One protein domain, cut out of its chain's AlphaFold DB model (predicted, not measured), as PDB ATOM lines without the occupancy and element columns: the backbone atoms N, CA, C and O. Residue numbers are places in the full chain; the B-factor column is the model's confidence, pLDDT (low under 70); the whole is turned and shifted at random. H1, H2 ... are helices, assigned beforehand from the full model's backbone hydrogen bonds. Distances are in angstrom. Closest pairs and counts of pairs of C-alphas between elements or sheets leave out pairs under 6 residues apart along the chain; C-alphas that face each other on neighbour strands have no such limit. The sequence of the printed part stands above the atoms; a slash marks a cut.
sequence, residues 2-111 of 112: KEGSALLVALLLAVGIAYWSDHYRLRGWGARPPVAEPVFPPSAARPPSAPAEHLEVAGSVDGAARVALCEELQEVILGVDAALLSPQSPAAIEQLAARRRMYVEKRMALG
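This is residues 2 to 111 of the 112 residues of an uncharacterized protein of Zoogloea oleivorans (UniProt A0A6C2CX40). A long single helix, H1, runs into a wide, open loop, residues 26 to 62, which swings back to a helical hairpin of H2 and H3 side by side. Residues 2 to 60, H1 among them, stand free. The 110 printed residues hold three named helices, H1, H2, H3 in chain order, and no named strand: all helix. The whole is extended, radius of gyration of the C-alphas 22.4 A, spanning 65 by 43 by 39 A.

H1, residues 2 to 25, is apart from H2, residues 63 to 85, and from H3, residues 90 to 110. H2 and H3 touch, opposite ways at a shallow tilt of 18 degrees; their closest C-alphas, of Ile 77 and Arg 100, are 5.9 A apart. In H1, H2 and H3 every O i to N i+4 pair is within hydrogen-bond range.

H1 measures 34.8 A from C-alpha 2 at (33.343, 23.042, 51.048), H2 33.4 A, and H3 30.7 A to C-alpha 110 at (9.790, 43.624, 30.097).

The farthest C-alphas, of Pro 48 and Pro 87, are 65.7 A apart. The printed part has no cut. The link H1 to H2 is long, H2 to H3 tight. pLDDT is under 70 at residues 2 to 4, 21 and 24 to 61.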
ATOM      1  N   LYS A   2      33.724  21.641  50.739       54.47
ATOM      2  CA  LYS A   2      33.343  23.042  51.048       54.47
ATOM      3  C   LYS A   2      34.193  24.106  50.334       54.47
ATOM      4  O   LYS A   2      33.689  25.178  50.023       54.47
ATOM      5  N   GLU A   3      35.452  23.798  50.030       57.25
ATOM      6  CA  GLU A   3      36.409  24.764  49.463       57.25
ATOM      7  C   GLU A   3      36.080  25.155  48.016       57.25
ATOM      8  O   GLU A   3      36.150  26.329  47.663       57.25
ATOM      9  N   GLY A   4      35.610  24.203  47.201       65.81
ATOM     10  CA  GLY A   4      35.182  24.484  45.827       65.81
ATOM     11  C   GLY A   4      34.000  25.456  45.755       65.81
ATOM     12  O   GLY A   4      33.956  26.314  44.881       65.81
ATOM     13  N   SER A   5      33.080  25.390  46.723       71.81
ATOM     14  CA  SER A   5      31.947  26.317  46.793       71.81
ATOM     15  C   SER A   5      32.383  27.733  47.165       71.81
ATOM     16  O   SER A   5      31.844  28.690  46.620       71.81
ATOM     17  N   ALA A   6      33.357  27.879  48.068       77.94
ATOM     18  CA  ALA A   6      33.876  29.191  48.446       77.94
ATOM     19  C   ALA A   6      34.601  29.865  47.271       77.94
ATOM     20  O   ALA A   6      34.418  31.058  47.045       77.94
ATOM     21  N   LEU A   7      35.353  29.090  46.482       81.44
ATOM     22  CA  LEU A   7      36.024  29.589  45.282       81.44
ATOM     23  C   LEU A   7      35.031  30.045  44.212       81.44
ATOM     24  O   LEU A   7      35.221  31.109  43.634       81.44
ATOM     25  N   LEU A   8      33.947  29.296  43.986       84.50
ATOM     26  CA  LEU A   8      32.900  29.692  43.039       84.50
ATOM     27  C   LEU A   8      32.174  30.965  43.483       84.50
ATOM     28  O   LEU A   8      31.964  31.864  42.673       84.50
ATOM     29  N   VAL A   9      31.848  31.079  44.774       86.62
ATOM     30  CA  VAL A   9      31.236  32.294  45.332       86.62
ATOM     31  C   VAL A   9      32.187  33.486  45.207       86.62
ATOM     32  O   VAL A   9      31.766  34.557  44.776       86.62
ATOM     33  N   ALA A  10      33.474  33.303  45.511       88.88
ATOM     34  CA  ALA A  10      34.481  34.346  45.344       88.88
ATOM     35  C   ALA A  10      34.630  34.775  43.875       88.88
ATOM     36  O   ALA A  10      34.744  35.969  43.600       88.88
ATOM     37  N   LEU A  11      34.569  33.828  42.932       90.94
ATOM     38  CA  LEU A  11      34.625  34.120  41.499       90.94
ATOM     39  C   LEU A  11      33.406  34.923  41.035       90.94
ATOM     40  O   LEU A  11      33.563  35.925  40.342       90.94
ATOM     41  N   LEU A  12      32.202  34.523  41.450       92.00
ATOM     42  CA  LEU A  12      30.969  35.239  41.116       92.00
ATOM     43  C   LEU A  12      30.969  36.656  41.697       92.00
ATOM     44  O   LEU A  12      30.603  37.604  41.004       92.00
ATOM     45  N   LEU A  13      31.442  36.817  42.936       90.38
ATOM     46  CA  LEU A  13      31.606  38.127  43.561       90.38
ATOM     47  C   LEU A  13      32.621  38.991  42.806       90.38
ATOM     48  O   LEU A  13      32.339  40.155  42.533       90.38
ATOM     49  N   ALA A  14      33.771  38.436  42.417       91.25
ATOM     50  CA  ALA A  14      34.787  39.167  41.665       91.25
ATOM     51  C   ALA A  14      34.266  39.636  40.296       91.25
ATOM     52  O   ALA A  14      34.467  40.794  39.927       91.25
ATOM     53  N   VAL A  15      33.543  38.773  39.575       90.19
ATOM     54  CA  VAL A  15      32.918  39.117  38.288       90.19
ATOM     55  C   VAL A  15      31.836  40.181  38.472       90.19
ATOM     56  O   VAL A  15      31.803  41.148  37.714       90.19
ATOM     57  N   GLY A  16      30.997  40.057  39.502       87.44
ATOM     58  CA  GLY A  16      29.972  41.052  39.820       87.44
ATOM     59  C   GLY A  16      30.564  42.426  40.145       87.44
ATOM     60  O   GLY A  16      30.104  43.436  39.615       87.44
ATOM     61  N   ILE A  17      31.629  42.470  40.955       85.31
ATOM     62  CA  ILE A  17      32.334  43.713  41.304       85.31
ATOM     63  C   ILE A  17      32.993  44.331  40.067       85.31
ATOM     64  O   ILE A  17      32.893  45.542  39.876       85.31
ATOM     65  N   ALA A  18      33.639  43.528  39.217       82.31
ATOM     66  CA  ALA A  18      34.259  44.012  37.986       82.31
ATOM     67  C   ALA A  18      33.220  44.580  37.010       82.31
ATOM     68  O   ALA A  18      33.393  45.694  36.523       82.31
ATOM     69  N   TYR A  19      32.116  43.860  36.791       84.06
ATOM     70  CA  TYR A  19      31.017  44.300  35.934       84.06
ATOM     71  C   TYR A  19      30.402  45.609  36.429       84.06
ATOM     72  O   TYR A  19      30.213  46.541  35.652       84.06
ATOM     73  N   TRP A  20      30.132  45.706  37.735       77.88
ATOM     74  CA  TRP A  20      29.572  46.919  38.317       77.88
ATOM     75  C   TRP A  20      30.573  48.074  38.228       77.88
ATOM     76  O   TRP A  20      30.236  49.141  37.732       77.88
ATOM     77  N   SER A  21      31.831  47.861  38.617       69.06
ATOM     78  CA  SER A  21      32.880  48.884  38.531       69.06
ATOM     79  C   SER A  21      33.039  49.432  37.107       69.06
ATOM     80  O   SER A  21      33.045  50.648  36.919       69.06
ATOM     81  N   ASP A  22      33.092  48.559  36.097       71.00
ATOM     82  CA  ASP A  22      33.212  48.956  34.692       71.00
ATOM     83  C   ASP A  22      31.965  49.706  34.192       71.00
ATOM     84  O   ASP A  22      32.078  50.778  33.594       71.00
ATOM     85  N   HIS A  23      30.768  49.232  34.555       72.12
ATOM     86  CA  HIS A  23      29.498  49.874  34.201       72.12
ATOM     87  C   HIS A  23      29.411  51.335  34.678       72.12
ATOM     88  O   HIS A  23      28.887  52.193  33.964       72.12
ATOM     89  N   TYR A  24      29.958  51.645  35.860       61.62
ATOM     90  CA  TYR A  24      30.006  53.018  36.378       61.62
ATOM     91  C   TYR A  24      31.222  53.815  35.891       61.62
ATOM     92  O   TYR A  24      31.130  55.040  35.794       61.62
ATOM     93  N   ARG A  25      32.336  53.161  35.531       60.22
ATOM     94  CA  ARG A  25      33.504  53.837  34.939       60.22
ATOM     95  C   ARG A  25      33.272  54.291  33.503       60.22
ATOM     96  O   ARG A  25      33.702  55.384  33.149       60.22
ATOM     97  N   LEU A  26      32.523  53.537  32.696       53.38
ATOM     98  CA  LEU A  26      32.185  53.947  31.325       53.38
ATOM     99  C   LEU A  26      31.369  55.251  31.270       53.38
ATOM    100  O   LEU A  26      31.389  55.947  30.257       53.38
ATOM    101  N   ARG A  27      30.689  55.622  32.365       55.12
ATOM    102  CA  ARG A  27      29.930  56.877  32.462       55.12
ATOM    103  C   ARG A  27      30.704  58.047  33.078       55.12
ATOM    104  O   ARG A  27      30.168  59.153  33.106       55.12
ATOM    105  N   GLY A  28      31.934  57.843  33.551       57.12
ATOM    106  CA  GLY A  28      32.679  58.862  34.286       57.12
ATOM    107  C   GLY A  28      34.192  58.665  34.227       57.12
ATOM    108  O   GLY A  28      34.735  57.811  34.916       57.12
ATOM    109  N   TRP A  29      34.846  59.550  33.468       51.88
ATOM    110  CA  TRP A  29      36.291  59.815  33.430       51.88
ATOM    111  C   TRP A  29      37.224  58.741  32.844       51.88
ATOM    112  O   TRP A  29      37.579  57.757  33.484       51.88
ATOM    113  N   GLY A  30      37.791  59.070  31.673       56.12
ATOM    114  CA  GLY A  30      39.157  58.661  31.330       56.12
ATOM    115  C   GLY A  30      39.342  57.740  30.126       56.12
ATOM    116  O   GLY A  30      40.239  56.905  30.162       56.12
ATOM    117  N   ALA A  31      38.575  57.890  29.042       49.44
ATOM    118  CA  ALA A  31      38.958  57.290  27.762       49.44
ATOM    119  C   ALA A  31      40.182  58.034  27.190       49.44
ATOM    120  O   ALA A  31      40.059  58.977  26.411       49.44
ATOM    121  N   ARG A  32      41.385  57.642  27.614       52.69
ATOM    122  CA  ARG A  32      42.620  57.995  26.907       52.69
ATOM    123  C   ARG A  32      42.667  57.114  25.649       52.69
ATOM    124  O   ARG A  32      42.577  55.895  25.799       52.69
ATOM    125  N   PRO A  33      42.749  57.672  24.428       50.81
ATOM    126  CA  PRO A  33      42.762  56.850  23.223       50.81
ATOM    127  C   PRO A  33      44.021  55.967  23.221       50.81
ATOM    128  O   PRO A  33      45.104  56.474  23.539       50.81
ATOM    129  N   PRO A  34      43.918  54.664  22.898       54.50
ATOM    130  CA  PRO A  34      45.102  53.848  22.701       54.50
ATOM    131  C   PRO A  34      45.866  54.379  21.484       54.50
ATOM    132  O   PRO A  34      45.311  54.534  20.397       54.50
ATOM    133  N   VAL A  35      47.141  54.697  21.708       45.91
ATOM    134  CA  VAL A  35      48.131  55.005  20.673       45.91
ATOM    135  C   VAL A  35      48.138  53.860  19.661       45.91
ATOM    136  O   VAL A  35      48.314  52.701  20.034       45.91
ATOM    137  N   ALA A  36      47.900  54.191  18.395       54.22
ATOM    138  CA  ALA A  36      48.024  53.272  17.276       54.22
ATOM    139  C   ALA A  36      49.503  53.048  16.938       54.22
ATOM    140  O   ALA A  36      50.246  54.025  16.929       54.22
ATOM    141  N   GLU A  37      49.882  51.790  16.660       47.28
ATOM    142  CA  GLU A  37      50.833  51.316  15.622       47.28
ATOM    143  C   GLU A  37      51.284  49.857  15.902       47.28
ATOM    144  O   GLU A  37      51.289  49.448  17.063       47.28
ATOM    145  N   PRO A  38      51.775  49.071  14.916       47.41
ATOM    146  CA  PRO A  38      51.436  48.993  13.493       47.41
ATOM    147  C   PRO A  38      51.085  47.548  13.032       47.41
ATOM    148  O   PRO A  38      51.247  46.559  13.744       47.41
ATOM    149  N   VAL A  39      50.582  47.455  11.800       52.62
ATOM    150  CA  VAL A  39      50.080  46.268  11.077       52.62
ATOM    151  C   VAL A  39      51.159  45.216  10.765       52.62
ATOM    152  O   VAL A  39      52.226  45.569  10.276       52.62
ATOM    153  N   PHE A  40      50.810  43.923  10.882       39.84
ATOM    154  CA  PHE A  40      51.393  42.823  10.089       39.84
ATOM    155  C   PHE A  40      50.283  41.880   9.539       39.84
ATOM    156  O   PHE A  40      49.260  41.720  10.208       39.84
ATOM    157  N   PRO A  41      50.426  41.310   8.316       52.31
ATOM    158  CA  PRO A  41      49.323  40.764   7.498       52.31
ATOM    159  C   PRO A  41      49.019  39.257   7.738       52.31
ATOM    160  O   PRO A  41      49.738  38.601   8.492       52.31
ATOM    161  N   PRO A  42      47.938  38.694   7.141       54.72
ATOM    162  CA  PRO A  42      47.258  37.496   7.637       54.72
ATOM    163  C   PRO A  42      47.847  36.199   7.069       54.72
ATOM    164  O   PRO A  42      48.274  36.161   5.917       54.72
ATOM    165  N   SER A  43      47.788  35.102   7.833       38.34
ATOM    166  CA  SER A  43      48.008  33.761   7.282       38.34
ATOM    167  C   SER A  43      46.917  32.788   7.716       38.34
ATOM    168  O   SER A  43      46.473  32.770   8.862       38.34
ATOM    169  N   ALA A  44      46.445  32.050   6.720       48.22
ATOM    170  CA  ALA A  44      45.208  31.299   6.668       48.22
ATOM    171  C   ALA A  44      45.260  29.964   7.420       48.22
ATOM    172  O   ALA A  44      46.245  29.240   7.322       48.22
ATOM    173  N   ALA A  45      44.134  29.580   8.030       34.94
ATOM    174  CA  ALA A  45      43.666  28.193   8.044       34.94
ATOM    175  C   ALA A  45      42.167  28.126   8.403       34.94
ATOM    176  O   ALA A  45      41.729  28.610   9.443       34.94
ATOM    177  N   ARG A  46      41.384  27.501   7.525       40.62
ATOM    178  CA  ARG A  46      39.977  27.087   7.676       40.62
ATOM    179  C   ARG A  46      39.838  25.739   6.940       40.62
ATOM    180  O   ARG A  46      40.543  25.605   5.940       40.62
ATOM    181  N   PRO A  47      38.873  24.833   7.221       56.09
ATOM    182  CA  PRO A  47      38.213  24.364   8.457       56.09
ATOM    183  C   PRO A  47      38.414  22.815   8.628       56.09
ATOM    184  O   PRO A  47      39.290  22.261   7.968       56.09
ATOM    185  N   PRO A  48      37.653  22.087   9.481       44.56
ATOM    186  CA  PRO A  48      36.312  21.644   9.079       44.56
ATOM    187  C   PRO A  48      35.209  21.944  10.106       44.56
ATOM    188  O   PRO A  48      35.402  21.967  11.316       44.56
ATOM    189  N   SER A  49      34.032  22.196   9.545       44.12
ATOM    190  CA  SER A  49      32.734  22.374  10.182       44.12
ATOM    191  C   SER A  49      32.340  21.165  11.032       44.12
ATOM    192  O   SER A  49      31.986  20.120  10.488       44.12
ATOM    193  N   ALA A  50      32.339  21.327  12.353       43.81
ATOM    194  CA  ALA A  50      31.486  20.523  13.217       43.81
ATOM    195  C   ALA A  50      30.046  21.052  13.082       43.81
ATOM    196  O   ALA A  50      29.870  22.276  13.023       43.81
ATOM    197  N   PRO A  51      29.017  20.190  13.004       43.38
ATOM    198  CA  PRO A  51      27.654  20.654  13.182       43.38
ATOM    199  C   PRO A  51      27.592  21.266  14.576       43.38
ATOM    200  O   PRO A  51      27.873  20.599  15.570       43.38
ATOM    201  N   ALA A  52      27.301  22.564  14.627       45.53
ATOM    202  CA  ALA A  52      26.887  23.199  15.853       45.53
ATOM    203  C   ALA A  52      25.691  22.387  16.345       45.53
ATOM    204  O   ALA A  52      24.630  22.410  15.719       45.53
ATOM    205  N   GLU A  53      25.884  21.627  17.422       46.47
ATOM    206  CA  GLU A  53      24.781  21.319  18.311       46.47
ATOM    207  C   GLU A  53      24.170  22.678  18.600       46.47
ATOM    208  O   GLU A  53      24.800  23.552  19.201       46.47
ATOM    209  N   HIS A  54      23.023  22.908  17.971       42.75
ATOM    210  CA  HIS A  54      22.235  24.100  18.140       42.75
ATOM    211  C   HIS A  54      21.828  24.029  19.601       42.75
ATOM    212  O   HIS A  54      20.860  23.364  19.960       42.75
ATOM    213  N   LEU A  55      22.672  24.605  20.460       41.47
ATOM    214  CA  LEU A  55      22.323  24.941  21.813       41.47
ATOM    215  C   LEU A  55      21.147  25.881  21.606       41.47
ATOM    216  O   LEU A  55      21.327  27.059  21.291       41.47
ATOM    217  N   GLU A  56      19.945  25.314  21.651       41.19
ATOM    218  CA  GLU A  56      18.718  26.047  21.842       41.19
ATOM    219  C   GLU A  56      18.907  26.743  23.187       41.19
ATOM    220  O   GLU A  56      18.544  26.244  24.249       41.19
ATOM    221  N   VAL A  57      19.597  27.884  23.146       47.34
ATOM    222  CA  VAL A  57      19.508  28.930  24.144       47.34
ATOM    223  C   VAL A  57      18.025  29.197  24.181       47.34
ATOM    224  O   VAL A  57      17.503  29.808  23.248       47.34
ATOM    225  N   ALA A  58      17.359  28.606  25.175       43.00
ATOM    226  CA  ALA A  58      15.934  28.707  25.401       43.00
ATOM    227  C   ALA A  58      15.570  30.186  25.283       43.00
ATOM    228  O   ALA A  58      15.869  31.012  26.148       43.00
ATOM    229  N   GLY A  59      15.049  30.513  24.105       50.19
ATOM    230  CA  GLY A  59      14.799  31.855  23.628       50.19
ATOM    231  C   GLY A  59      13.504  32.341  24.230       50.19
ATOM    232  O   GLY A  59      12.503  32.468  23.547       50.19
ATOM    233  N   SER A  60      13.524  32.564  25.530       51.09
ATOM    234  CA  SER A  60      12.571  33.369  26.272       51.09
ATOM    235  C   SER A  60      13.126  33.411  27.679       51.09
ATOM    236  O   SER A  60      13.358  32.355  28.265       51.09
ATOM    237  N   VAL A  61      13.314  34.601  28.250       56.41
ATOM    238  CA  VAL A  61      13.256  34.698  29.710       56.41
ATOM    239  C   VAL A  61      11.977  33.963  30.098       56.41
ATOM    240  O   VAL A  61      10.905  34.342  29.616       56.41
ATOM    241  N   ASP A  62      12.127  32.863  30.838       76.31
ATOM    242  CA  ASP A  62      11.016  32.031  31.287       76.31
ATOM    243  C   ASP A  62       9.897  32.960  31.773       76.31
ATOM    244  O   ASP A  62      10.167  33.949  32.462       76.31
ATOM    245  N   GLY A  63       8.652  32.713  31.356       77.81
ATOM    246  CA  GLY A  63       7.535  33.590  31.702       77.81
ATOM    247  C   GLY A  63       7.453  33.853  33.209       77.81
ATOM    248  O   GLY A  63       7.191  34.987  33.606       77.81
ATOM    249  N   ALA A  64       7.776  32.852  34.034       84.06
ATOM    250  CA  ALA A  64       7.867  32.980  35.482       84.06
ATOM    251  C   ALA A  64       9.088  33.803  35.922       84.06
ATOM    252  O   ALA A  64       8.956  34.652  36.800       84.06
ATOM    253  N   ALA A  65      10.251  33.636  35.284       86.06
ATOM    254  CA  ALA A  65      11.431  34.463  35.562       86.06
ATOM    255  C   ALA A  65      11.200  35.943  35.217       86.06
ATOM    256  O   ALA A  65      11.663  36.829  35.934       86.06
ATOM    257  N   ARG A  66      10.450  36.227  34.147       89.56
ATOM    258  CA  ARG A  66      10.065  37.592  33.773       89.56
ATOM    259  C   ARG A  66       9.099  38.194  34.788       89.56
ATOM    260  O   ARG A  66       9.290  39.341  35.171       89.56
ATOM    261  N   VAL A  67       8.095  37.433  35.227       92.81
ATOM    262  CA  VAL A  67       7.149  37.872  36.267       92.81
ATOM    263  C   VAL A  67       7.884  38.164  37.573       92.81
ATOM    264  O   VAL A  67       7.735  39.262  38.099       92.81
ATOM    265  N   ALA A  68       8.755  37.256  38.023       93.81
ATOM    266  CA  ALA A  68       9.585  37.471  39.206       93.81
ATOM    267  C   ALA A  68      10.442  38.739  39.067       93.81
ATOM    268  O   ALA A  68      10.450  39.586  39.950       93.81
ATOM    269  N   LEU A  69      11.093  38.947  37.916       93.00
ATOM    270  CA  LEU A  69      11.878  40.161  37.674       93.00
ATOM    271  C   LEU A  69      11.024  41.441  37.716       93.00
ATOM    272  O   LEU A  69      11.500  42.485  38.162       93.00
ATOM    273  N   CYS A  70       9.774  41.382  37.260       94.69
ATOM    274  CA  CYS A  70       8.848  42.507  37.343       94.69
ATOM    275  C   CYS A  70       8.425  42.819  38.785       94.69
ATOM    276  O   CYS A  70       8.327  43.998  39.130       94.69
ATOM    277  N   GLU A  71       8.217  41.797  39.617       96.62
ATOM    278  CA  GLU A  71       7.935  41.953  41.052       96.62
ATOM    279  C   GLU A  71       9.135  42.558  41.787       96.62
ATOM    280  O   GLU A  71       8.998  43.593  42.435       96.62
ATOM    281  N   GLU A  72      10.336  42.022  41.567       95.62
ATOM    282  CA  GLU A  72      11.578  42.556  42.140       95.62
ATOM    283  C   GLU A  72      11.787  44.034  41.765       95.62
ATOM    284  O   GLU A  72      12.082  44.888  42.603       95.62
ATOM    285  N   LEU A  73      11.579  44.389  40.492       95.81
ATOM    286  CA  LEU A  73      11.673  45.784  40.053       95.81
ATOM    287  C   LEU A  73      10.594  46.670  40.690       95.81
ATOM    288  O   LEU A  73      10.866  47.839  40.973       95.81
ATOM    289  N   GLN A  74       9.383  46.151  40.918       97.31
ATOM    290  CA  GLN A  74       8.325  46.876  41.623       97.31
ATOM    291  C   GLN A  74       8.723  47.164  43.072       97.31
ATOM    292  O   GLN A  74       8.531  48.296  43.523       97.31
ATOM    293  N   GLU A  75       9.300  46.195  43.779       97.56
ATOM    294  CA  GLU A  75       9.772  46.385  45.152       97.56
ATOM    295  C   GLU A  75      10.875  47.443  45.226       97.56
ATOM    296  O   GLU A  75      10.822  48.349  46.062       97.56
ATOM    297  N   VAL A  76      11.826  47.411  44.288       96.50
ATOM    298  CA  VAL A  76      12.884  48.426  44.216       96.50
ATOM    299  C   VAL A  76      12.304  49.822  43.958       96.50
ATOM    300  O   VAL A  76      12.753  50.790  44.576       96.50
ATOM    301  N   ILE A  77      11.299  49.949  43.084       96.56
ATOM    302  CA  ILE A  77      10.615  51.230  42.836       96.56
ATOM    303  C   ILE A  77       9.920  51.725  44.107       96.56
ATOM    304  O   ILE A  77      10.075  52.896  44.448       96.56
ATOM    305  N   LEU A  78       9.219  50.850  44.836       96.69
ATOM    306  CA  LEU A  78       8.565  51.212  46.097       96.69
ATOM    307  C   LEU A  78       9.578  51.658  47.155       96.69
ATOM    308  O   LEU A  78       9.328  52.627  47.865       96.69
ATOM    309  N   GLY A  79      10.743  51.011  47.227       95.81
ATOM    310  CA  GLY A  79      11.830  51.429  48.113       95.81
ATOM    311  C   GLY A  79      12.388  52.812  47.759       95.81
ATOM    312  O   GLY A  79      12.647  53.623  48.649       95.81
ATOM    313  N   VAL A  80      12.537  53.116  46.465       96.38
ATOM    314  CA  VAL A  80      12.948  54.452  45.998       96.38
ATOM    315  C   VAL A  80      11.870  55.496  46.296       96.38
ATOM    316  O   VAL A  80      12.201  56.587  46.759       96.38
ATOM    317  N   ASP A  81      10.596  55.160  46.095       96.38
ATOM    318  CA  ASP A  81       9.468  56.044  46.403       96.38
ATOM    319  C   ASP A  81       9.372  56.325  47.907       96.38
ATOM    320  O   ASP A  81       9.225  57.477  48.308       96.38
ATOM    321  N   ALA A  82       9.571  55.313  48.751       96.44
ATOM    322  CA  ALA A  82       9.658  55.491  50.197       96.44
ATOM    323  C   ALA A  82      10.849  56.380  50.599       96.44
ATOM    324  O   ALA A  82      10.707  57.250  51.459       96.44
ATOM    325  N   ALA A  83      12.011  56.220  49.954       93.44
ATOM    326  CA  ALA A  83      13.169  57.076  50.200       93.44
ATOM    327  C   ALA A  83      12.902  58.541  49.813       93.44
ATOM    328  O   ALA A  83      13.359  59.445  50.510       93.44
ATOM    329  N   LEU A  84      12.118  58.790  48.759       92.75
ATOM    330  CA  LEU A  84      11.713  60.140  48.352       92.75
ATOM    331  C   LEU A  84      10.757  60.818  49.347       92.75
ATOM    332  O   LEU A  84      10.696  62.044  49.374       92.75
ATOM    333  N   LEU A  85      10.039  60.052  50.176       93.75
ATOM    334  CA  LEU A  85       9.210  60.598  51.260       93.75
ATOM    335  C   LEU A  85      10.038  61.048  52.475       93.75
ATOM    336  O   LEU A  85       9.537  61.783  53.326       93.75
ATOM    337  N   SER A  86      11.294  60.608  52.574       92.69
ATOM    338  CA  SER A  86      12.206  61.024  53.639       92.69
ATOM    339  C   SER A  86      12.955  62.314  53.268       92.69
ATOM    340  O   SER A  86      13.168  62.580  52.085       92.69
ATOM    341  N   PRO A  87      13.392  63.129  54.246       92.50
ATOM    342  CA  PRO A  87      14.241  64.282  53.967       92.50
ATOM    343  C   PRO A  87      15.553  63.849  53.301       92.50
ATOM    344  O   PRO A  87      16.323  63.077  53.870       92.50
ATOM    345  N   GLN A  88      15.815  64.364  52.101       92.75
ATOM    346  CA  GLN A  88      16.999  64.059  51.297       92.75
ATOM    347  C   GLN A  88      17.676  65.354  50.838       92.75
ATOM    348  O   GLN A  88      17.048  66.411  50.752       92.75
ATOM    349  N   SER A  89      18.970  65.282  50.521       94.50
ATOM    350  CA  SER A  89      19.662  66.395  49.866       94.50
ATOM    351  C   SER A  89      19.139  66.579  48.430       94.50
ATOM    352  O   SER A  89      18.696  65.607  47.815       94.50
ATOM    353  N   PRO A  90      19.212  67.787  47.841       93.38
ATOM    354  CA  PRO A  90      18.712  68.025  46.482       93.38
ATOM    355  C   PRO A  90      19.374  67.112  45.436       93.38
ATOM    356  O   PRO A  90      18.689  66.548  44.587       93.38
ATOM    357  N   ALA A  91      20.683  66.868  45.555       93.75
ATOM    358  CA  ALA A  91      21.397  65.938  44.681       93.75
ATOM    359  C   ALA A  91      20.910  64.483  44.839       93.75
ATOM    360  O   ALA A  91      20.795  63.755  43.854       93.75
ATOM    361  N   ALA A  92      20.591  64.053  46.066       93.00
ATOM    362  CA  ALA A  92      20.057  62.717  46.311       93.00
ATOM    363  C   ALA A  92      18.643  62.553  45.732       93.00
ATOM    364  O   ALA A  92      18.336  61.504  45.171       93.00
ATOM    365  N   ILE A  93      17.805  63.594  45.792       94.50
ATOM    366  CA  ILE A  93      16.468  63.591  45.180       94.50
ATOM    367  C   ILE A  93      16.568  63.396  43.663       94.50
ATOM    368  O   ILE A  93      15.868  62.547  43.111       94.50
ATOM    369  N   GLU A  94      17.463  64.119  42.986       94.88
ATOM    370  CA  GLU A  94      17.679  63.959  41.541       94.88
ATOM    371  C   GLU A  94      18.155  62.545  41.184       94.88
ATOM    372  O   GLU A  94      17.641  61.931  40.245       94.88
ATOM    373  N   GLN A  95      19.087  61.991  41.966       95.38
ATOM    374  CA  GLN A  95      19.572  60.623  41.776       95.38
ATOM    375  C   GLN A  95      18.471  59.578  41.987       95.38
ATOM    376  O   GLN A  95      18.337  58.659  41.175       95.38
ATOM    377  N   LEU A  96      17.660  59.718  43.039       95.19
ATOM    378  CA  LEU A  96      16.531  58.828  43.315       95.19
ATOM    379  C   LEU A  96      15.471  58.926  42.212       95.19
ATOM    380  O   LEU A  96      15.012  57.899  41.717       95.19
ATOM    381  N   ALA A  97      15.146  60.134  41.747       94.44
ATOM    382  CA  ALA A  97      14.207  60.342  40.650       94.44
ATOM    383  C   ALA A  97      14.706  59.730  39.329       94.44
ATOM    384  O   ALA A  97      13.936  59.080  38.619       94.44
ATOM    385  N   ALA A  98      15.994  59.885  39.005       95.25
ATOM    386  CA  ALA A  98      16.600  59.259  37.830       95.25
ATOM    387  C   ALA A  98      16.585  57.726  37.936       95.25
ATOM    388  O   ALA A  98      16.223  57.032  36.983       95.25
ATOM    389  N   ARG A  99      16.918  57.192  39.116       94.00
ATOM    390  CA  ARG A  99      16.900  55.755  39.399       94.00
ATOM    391  C   ARG A  99      15.490  55.173  39.282       94.00
ATOM    392  O   ARG A  99      15.322  54.128  38.658       94.00
ATOM    393  N   ARG A 100      14.481  55.877  39.802       96.94
ATOM    394  CA  ARG A 100      13.065  55.517  39.670       96.94
ATOM    395  C   ARG A 100      12.648  55.390  38.205       96.94
ATOM    396  O   ARG A 100      12.090  54.365  37.824       96.94
ATOM    397  N   ARG A 101      12.940  56.405  37.379       97.12
ATOM    398  CA  ARG A 101      12.598  56.401  35.942       97.12
ATOM    399  C   ARG A 101      13.231  55.218  35.216       97.12
ATOM    400  O   ARG A 101      12.532  54.512  34.502       97.12
ATOM    401  N   MET A 102      14.506  54.943  35.485       97.06
ATOM    402  CA  MET A 102      15.216  53.811  34.885       97.06
ATOM    403  C   MET A 102      14.565  52.459  35.214       97.06
ATOM    404  O   MET A 102      14.444  51.611  34.332       97.06
ATOM    405  N   TYR A 103      14.122  52.234  36.455       95.31
ATOM    406  CA  TYR A 103      13.451  50.975  36.801       95.31
ATOM    407  C   TYR A 103      12.046  50.867  36.210       95.31
ATOM    408  O   TYR A 103      11.654  49.777  35.800       95.31
ATOM    409  N   VAL A 104      11.315  51.979  36.104       96.38
ATOM    410  CA  VAL A 104      10.031  52.014  35.389       96.38
ATOM    411  C   VAL A 104      10.232  51.672  33.911       96.38
ATOM    412  O   VAL A 104       9.547  50.798  33.394       96.38
ATOM    413  N   GLU A 105      11.215  52.276  33.244       96.69
ATOM    414  CA  GLU A 105      11.550  51.966  31.847       96.69
ATOM    415  C   GLU A 105      11.931  50.492  31.658       96.69
ATOM    416  O   GLU A 105      11.484  49.857  30.703       96.69
ATOM    417  N   LYS A 106      12.703  49.916  32.591       93.62
ATOM    418  CA  LYS A 106      13.043  48.485  32.567       93.62
ATOM    419  C   LYS A 106      11.814  47.592  32.666       93.62
ATOM    420  O   LYS A 106      11.761  46.586  31.968       93.62
ATOM    421  N   ARG A 107      10.836  47.947  33.497       95.75
ATOM    422  CA  ARG A 107       9.581  47.193  33.585       95.75
ATOM    423  C   ARG A 107       8.783  47.271  32.290       95.75
ATOM    424  O   ARG A 107       8.449  46.221  31.749       95.75
ATOM    425  N   MET A 108       8.647  48.472  31.724       94.56
ATOM    426  CA  MET A 108       7.963  48.671  30.441       94.56
ATOM    427  C   MET A 108       8.629  47.860  29.318       94.56
ATOM    428  O   MET A 108       7.943  47.251  28.501       94.56
ATOM    429  N   ALA A 109       9.965  47.780  29.307       92.94
ATOM    430  CA  ALA A 109      10.717  46.952  28.363       92.94
ATOM    431  C   ALA A 109      10.492  45.439  28.558       92.94
ATOM    432  O   ALA A 109      10.600  44.675  27.601       92.94
ATOM    433  N   LEU A 110      10.166  45.004  29.779       91.25
ATOM    434  CA  LEU A 110       9.790  43.624  30.097       91.25
ATOM    435  C   LEU A 110       8.302  43.336  29.826       91.25
ATOM    436  O   LEU A 110       7.899  42.175  29.878       91.25
ATOM    437  N   GLY A 111       7.490  44.347  29.501       91.94
ATOM    438  CA  GLY A 111       6.043  44.199  29.315       91.94
ATOM    439  C   GLY A 111       5.263  44.136  30.632       91.94
ATOM    440  O   GLY A 111       4.179  43.552  30.671       91.94
TER     441      GLY A 111